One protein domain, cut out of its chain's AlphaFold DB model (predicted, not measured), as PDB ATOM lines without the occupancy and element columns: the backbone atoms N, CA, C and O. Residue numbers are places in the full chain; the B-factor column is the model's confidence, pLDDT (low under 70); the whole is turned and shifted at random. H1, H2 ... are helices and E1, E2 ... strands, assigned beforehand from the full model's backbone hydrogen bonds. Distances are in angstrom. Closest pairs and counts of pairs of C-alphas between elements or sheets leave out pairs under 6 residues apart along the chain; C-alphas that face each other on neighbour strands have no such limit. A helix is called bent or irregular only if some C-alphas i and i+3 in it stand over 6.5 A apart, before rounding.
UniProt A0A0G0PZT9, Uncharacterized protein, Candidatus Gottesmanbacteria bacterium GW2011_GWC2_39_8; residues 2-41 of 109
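Overview. This is residues 2 to 41 of the 109 residues of an uncharacterized protein of Candidatus Gottesmanbacteria bacterium GW2011_GWC2_39_8 (UniProt A0A0G0PZT9). A thin, rod-like piece is made of a small two-stranded hairpin, E1 and E2, at one end and one long helix, H1, that leads away from it along the long axis. The opening stretch, residues 2 to 9, has no named element and runs beside part of the helix toward the hairpin, while the last residues of the helix, 36 to 41, stick out alone at the other end. The printed part has 40 residues with two named strands and one named helix, in the order E1, E2, H1; the sheet has the order E1 - E2 and is antiparallel, and the class is mixed, helices and strands. The whole is loose, with a radius of gyration of the C-alphas of 12.9 A, and the C-alphas span 43 by 15 by 9 A.

Arrangement. After residues 2 to 9 come E1, residues 10 to 14, and E2, residues 17 to 20, which form a hairpin joined by a tight link of 2 residues. The two strands are antiparallel neighbours, with 157 degrees between their N-to-C directions. The C-alphas of Met 10 and Pro 20 face each other at 4.8 A, and those of Ser 14 and Val 17 at 5.7 A. N 11 and O 19 are within hydrogen-bond range at 3.0 A, as are N 17 and O 14 at 3.2 A. A second tight link of 2 residues joins E2 to H1, residues 23 to 41. The closest C-alphas of E1 and H1 are those of Met 10 and Cys 24, 7.1 A apart, while the two centres are 25.0 A apart. In H1, 14 of 15 O i to N i+4 pairs are within hydrogen-bond range, and the helix is not bent.

Along the chain. E1 begins at C-alpha 10, at (29.897, 38.980, -23.139), and measures 11.6 A from first to last C-alpha. E2 measures 10.1 A and begins at C-alpha 17, at (31.545, 34.784, -31.425). H1 has 19 residues and is 27.1 A long, from C-alpha 23 at (29.797, 45.537, -18.644) to C-alpha 41 at (41.821, 47.309, 5.550).

Size, cuts and confidence. The two C-alphas farthest apart are those of Ser 14 and Gly 41, at 43.5 A, while the first and last printed C-alphas, of Val 2 and Gly 41, are 16.1 A apart. The printed part has no cut, and neither link is long. Residues 36 to 41, which belong to H1, stand free. The mean pLDDT of the printed part is 73.8, and the model's confidence is low, under 70, at residues 2 to 8.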
ATOM      1  N   VAL A   2      37.968  37.256  -5.478       48.66
ATOM      2  CA  VAL A   2      37.976  37.819  -6.835       48.66
ATOM      3  C   VAL A   2      36.860  37.113  -7.604       48.66
ATOM      4  O   VAL A   2      36.859  35.888  -7.703       48.66
ATOM      5  N   LYS A   3      35.866  37.865  -8.070       57.31
ATOM      6  CA  LYS A   3      34.851  37.372  -8.996       57.31
ATOM      7  C   LYS A   3      35.556  36.987 -10.293       57.31
ATOM      8  O   LYS A   3      36.294  37.792 -10.858       57.31
ATOM      9  N   ALA A   4      35.340  35.759 -10.755       56.94
ATOM     10  CA  ALA A   4      35.776  35.355 -12.085       56.94
ATOM     11  C   ALA A   4      35.180  36.295 -13.149       56.94
ATOM     12  O   ALA A   4      34.193  36.992 -12.893       56.94
ATOM     13  N   TRP A   5      35.788  36.310 -14.336       59.59
ATOM     14  CA  TRP A   5      35.242  36.994 -15.507       59.59
ATOM     15  C   TRP A   5      33.770  36.595 -15.672       59.59
ATOM     16  O   TRP A   5      33.451  35.413 -15.794       59.59
ATOM     17  N   ASP A   6      32.869  37.574 -15.566       64.44
ATOM     18  CA  ASP A   6      31.430  37.323 -15.527       64.44
ATOM     19  C   ASP A   6      30.955  37.007 -16.950       64.44
ATOM     20  O   ASP A   6      30.977  37.874 -17.821       64.44
ATOM     21  N   ALA A   7      30.542  35.764 -17.208       61.56
ATOM     22  CA  ALA A   7      30.093  35.333 -18.535       61.56
ATOM     23  C   ALA A   7      28.866  36.116 -19.054       61.56
ATOM     24  O   ALA A   7      28.574  36.069 -20.246       61.56
ATOM     25  N   ASN A   8      28.172  36.875 -18.193       66.88
ATOM     26  CA  ASN A   8      27.046  37.736 -18.562       66.88
ATOM     27  C   ASN A   8      27.481  39.148 -18.994       66.88
ATOM     28  O   ASN A   8      26.628  40.033 -19.135       66.88
ATOM     29  N   CYS A   9      28.788  39.392 -19.139       73.50
ATOM     30  CA  CYS A   9      29.342  40.625 -19.697       73.50
ATOM     31  C   CYS A   9      29.717  40.502 -21.186       73.50
ATOM     32  O   CYS A   9      30.068  41.500 -21.819       73.50
ATOM     33  N   MET A  10      29.629  39.288 -21.739       71.94
ATOM     34  CA  MET A  10      29.897  38.980 -23.139       71.94
ATOM     35  C   MET A  10      28.578  38.882 -23.907       71.94
ATOM     36  O   MET A  10      27.704  38.094 -23.545       71.94
ATOM     37  N   TYR A  11      28.440  39.645 -24.989       73.94
ATOM     38  CA  TYR A  11      27.319  39.477 -25.911       73.94
ATOM     39  C   TYR A  11      27.636  38.343 -26.894       73.94
ATOM     40  O   TYR A  11      28.705  38.317 -27.511       73.94
ATOM     41  N   ARG A  12      26.708  37.383 -27.011       77.69
ATOM     42  CA  ARG A  12      26.867  36.147 -27.796       77.69
ATOM     43  C   ARG A  12      25.788  36.082 -28.882       77.69
ATOM     44  O   ARG A  12      24.743  35.474 -28.662       77.69
ATOM     45  N   PRO A  13      26.006  36.713 -30.047       76.25
ATOM     46  CA  PRO A  13      25.024  36.706 -31.131       76.25
ATOM     47  C   PRO A  13      24.975  35.377 -31.896       76.25
ATOM     48  O   PRO A  13      24.010  35.124 -32.609       76.25
ATOM     49  N   SER A  14      26.021  34.548 -31.801       76.75
ATOM     50  CA  SER A  14      26.163  33.291 -32.541       76.75
ATOM     51  C   SER A  14      27.177  32.367 -31.844       76.75
ATOM     52  O   SER A  14      28.062  32.874 -31.143       76.75
ATOM     53  N   PRO A  15      27.100  31.031 -32.008       76.62
ATOM     54  CA  PRO A  15      28.082  30.111 -31.443       76.62
ATOM     55  C   PRO A  15      29.501  30.432 -31.939       76.62
ATOM     56  O   PRO A  15      29.750  30.469 -33.140       76.62
ATOM     57  N   GLY A  16      30.435  30.658 -31.011       74.44
ATOM     58  CA  GLY A  16      31.846  30.929 -31.321       74.44
ATOM     59  C   GLY A  16      32.213  32.402 -31.532       74.44
ATOM     60  O   GLY A  16      33.382  32.688 -31.776       74.44
ATOM     61  N   VAL A  17      31.265  33.339 -31.406       76.06
ATOM     62  CA  VAL A  17      31.545  34.784 -31.425       76.06
ATOM     63  C   VAL A  17      31.187  35.387 -30.069       76.06
ATOM     64  O   VAL A  17      30.019  35.435 -29.688       76.06
ATOM     65  N   GLU A  18      32.203  35.860 -29.349       78.50
ATOM     66  CA  GLU A  18      32.066  36.513 -28.045       78.50
ATOM     67  C   GLU A  18      32.632  37.927 -28.148       78.50
ATOM     68  O   GLU A  18      33.830  38.104 -28.373       78.50
ATOM     69  N   ILE A  19      31.772  38.939 -28.007       79.38
ATOM     70  CA  ILE A  19      32.223  40.332 -27.961       79.38
ATOM     71  C   ILE A  19      32.168  40.861 -26.519       79.38
ATOM     72  O   ILE A  19      31.129  40.739 -25.859       79.38
ATOM     73  N   PRO A  20      33.262  41.452 -26.006       74.25
ATOM     74  CA  PRO A  20      33.256  42.101 -24.701       74.25
ATOM     75  C   PRO A  20      32.409  43.379 -24.747       74.25
ATOM     76  O   PRO A  20      32.692  44.290 -25.526       74.25
ATOM     77  N   THR A  21      31.388  43.477 -23.899       74.50
ATOM     78  CA  THR A  21      30.609  44.713 -23.718       74.50
ATOM     79  C   THR A  21      31.235  45.569 -22.608       74.50
ATOM     80  O   THR A  21      32.002  45.072 -21.782       74.50
ATOM     81  N   PHE A  22      30.883  46.858 -22.518       70.00
ATOM     82  CA  PHE A  22      31.314  47.754 -21.428       70.00
ATOM     83  C   PHE A  22      31.026  47.212 -20.014       70.00
ATOM     84  O   PHE A  22      31.721  47.558 -19.064       70.00
ATOM     85  N   LYS A  23      30.073  46.285 -19.876       72.56
ATOM     86  CA  LYS A  23      29.797  45.537 -18.644       72.56
ATOM     87  C   LYS A  23      30.961  44.640 -18.191       72.56
ATOM     88  O   LYS A  23      31.058  44.301 -17.019       72.56
ATOM     89  N   CYS A  24      31.893  44.259 -19.066       70.38
ATOM     90  CA  CYS A  24      33.082  43.518 -18.630       70.38
ATOM     91  C   CYS A  24      34.036  44.403 -17.824       70.38
ATOM     92  O   CYS A  24      34.706  43.917 -16.909       70.38
ATOM     93  N   LEU A  25      34.045  45.712 -18.100       72.75
ATOM     94  CA  LEU A  25      34.814  46.672 -17.315       72.75
ATOM     95  C   LEU A  25      34.281  46.774 -15.880       72.75
ATOM     96  O   LEU A  25      35.068  46.967 -14.958       72.75
ATOM     97  N   GLU A  26      32.977  46.556 -15.673       73.75
ATOM     98  CA  GLU A  26      32.377  46.500 -14.337       73.75
ATOM     99  C   GLU A  26      32.973  45.388 -13.483       73.75
ATOM    100  O   GLU A  26      33.352  45.628 -12.336       73.75
ATOM    101  N   SER A  27      33.103  44.182 -14.039       71.31
ATOM    102  CA  SER A  27      33.675  43.053 -13.303       71.31
ATOM    103  C   SER A  27      35.142  43.308 -12.951       71.31
ATOM    104  O   SER A  27      35.557  43.098 -11.810       71.31
ATOM    105  N   VAL A  28      35.927  43.846 -13.889       75.31
ATOM    106  CA  VAL A  28      37.339  44.191 -13.658       75.31
ATOM    107  C   VAL A  28      37.468  45.252 -12.565       75.31
ATOM    108  O   VAL A  28      38.222  45.069 -11.608       75.31
ATOM    109  N   PHE A  29      36.695  46.334 -12.659       76.12
ATOM    110  CA  PHE A  29      36.737  47.423 -11.689       76.12
ATOM    111  C   PHE A  29      36.250  46.983 -10.301       76.12
ATOM    112  O   PHE A  29      36.882  47.299  -9.296       76.12
ATOM    113  N   SER A  30      35.183  46.181 -10.230       74.50
ATOM    114  CA  SER A  30      34.675  45.615  -8.974       74.50
ATOM    115  C   SER A  30      35.706  44.707  -8.296       74.50
ATOM    116  O   SER A  30      35.876  44.762  -7.077       74.50
ATOM    117  N   ASN A  31      36.438  43.911  -9.076       76.69
ATOM    118  CA  ASN A  31      37.510  43.060  -8.569       76.69
ATOM    119  C   ASN A  31      38.698  43.857  -8.036       76.69
ATOM    120  O   ASN A  31      39.178  43.571  -6.937       76.69
ATOM    121  N   ILE A  32      39.140  44.870  -8.782       79.38
ATOM    122  CA  ILE A  32      40.221  45.765  -8.357       79.38
ATOM    123  C   ILE A  32      39.826  46.484  -7.071       79.38
ATOM    124  O   ILE A  32      40.606  46.498  -6.124       79.38
ATOM    125  N   LEU A  33      38.609  47.025  -7.002       80.69
ATOM    126  CA  LEU A  33      38.123  47.717  -5.815       80.69
ATOM    127  C   LEU A  33      38.016  46.764  -4.618       80.69
ATOM    128  O   LEU A  33      38.500  47.093  -3.542       80.69
ATOM    129  N   SER A  34      37.470  45.557  -4.800       78.00
ATOM    130  CA  SER A  34      37.401  44.557  -3.726       78.00
ATOM    131  C   SER A  34      38.787  44.161  -3.216       78.00
ATOM    132  O   SER A  34      38.958  43.972  -2.008       78.00
ATOM    133  N   LEU A  35      39.770  44.030  -4.110       81.44
ATOM    134  CA  LEU A  35      41.147  43.729  -3.739       81.44
ATOM    135  C   LEU A  35      41.778  44.916  -3.001       81.44
ATOM    136  O   LEU A  35      42.318  44.740  -1.911       81.44
ATOM    137  N   ALA A  36      41.632  46.128  -3.538       82.69
ATOM    138  CA  ALA A  36      42.141  47.359  -2.949       82.69
ATOM    139  C   ALA A  36      41.554  47.616  -1.556       82.69
ATOM    140  O   ALA A  36      42.305  47.912  -0.638       82.69
ATOM    141  N   THR A  37      40.245  47.436  -1.354       81.56
ATOM    142  CA  THR A  37      39.610  47.589  -0.038       81.56
ATOM    143  C   THR A  37      40.118  46.548   0.959       81.56
ATOM    144  O   THR A  37      40.379  46.890   2.110       81.56
ATOM    145  N   SER A  38      40.310  45.295   0.534       82.00
ATOM    146  CA  SER A  38      40.856  44.251   1.413       82.00
ATOM    147  C   SER A  38      42.300  44.540   1.842       82.00
ATOM    148  O   SER A  38      42.635  44.418   3.019       82.00
ATOM    149  N   LEU A  39      43.132  45.013   0.909       86.44
ATOM    150  CA  LEU A  39      44.511  45.420   1.182       86.44
ATOM    151  C   LEU A  39      44.569  46.699   2.024       86.44
ATOM    152  O   LEU A  39      45.373  46.782   2.948       86.44
ATOM    153  N   ALA A  40      43.695  47.670   1.756       83.06
ATOM    154  CA  ALA A  40      43.595  48.905   2.525       83.06
ATOM    155  C   ALA A  40      43.174  48.634   3.975       83.06
ATOM    156  O   ALA A  40      43.763  49.203   4.890       83.06
ATOM    157  N   GLY A  41      42.215  47.730   4.204       83.81
ATOM    158  CA  GLY A  41      41.821  47.309   5.550       83.81
ATOM    159  C   GLY A  41      42.980  46.681   6.329       83.81
ATOM    160  O   GLY A  41      43.210  47.033   7.486       83.81
TER     161      GLY A  41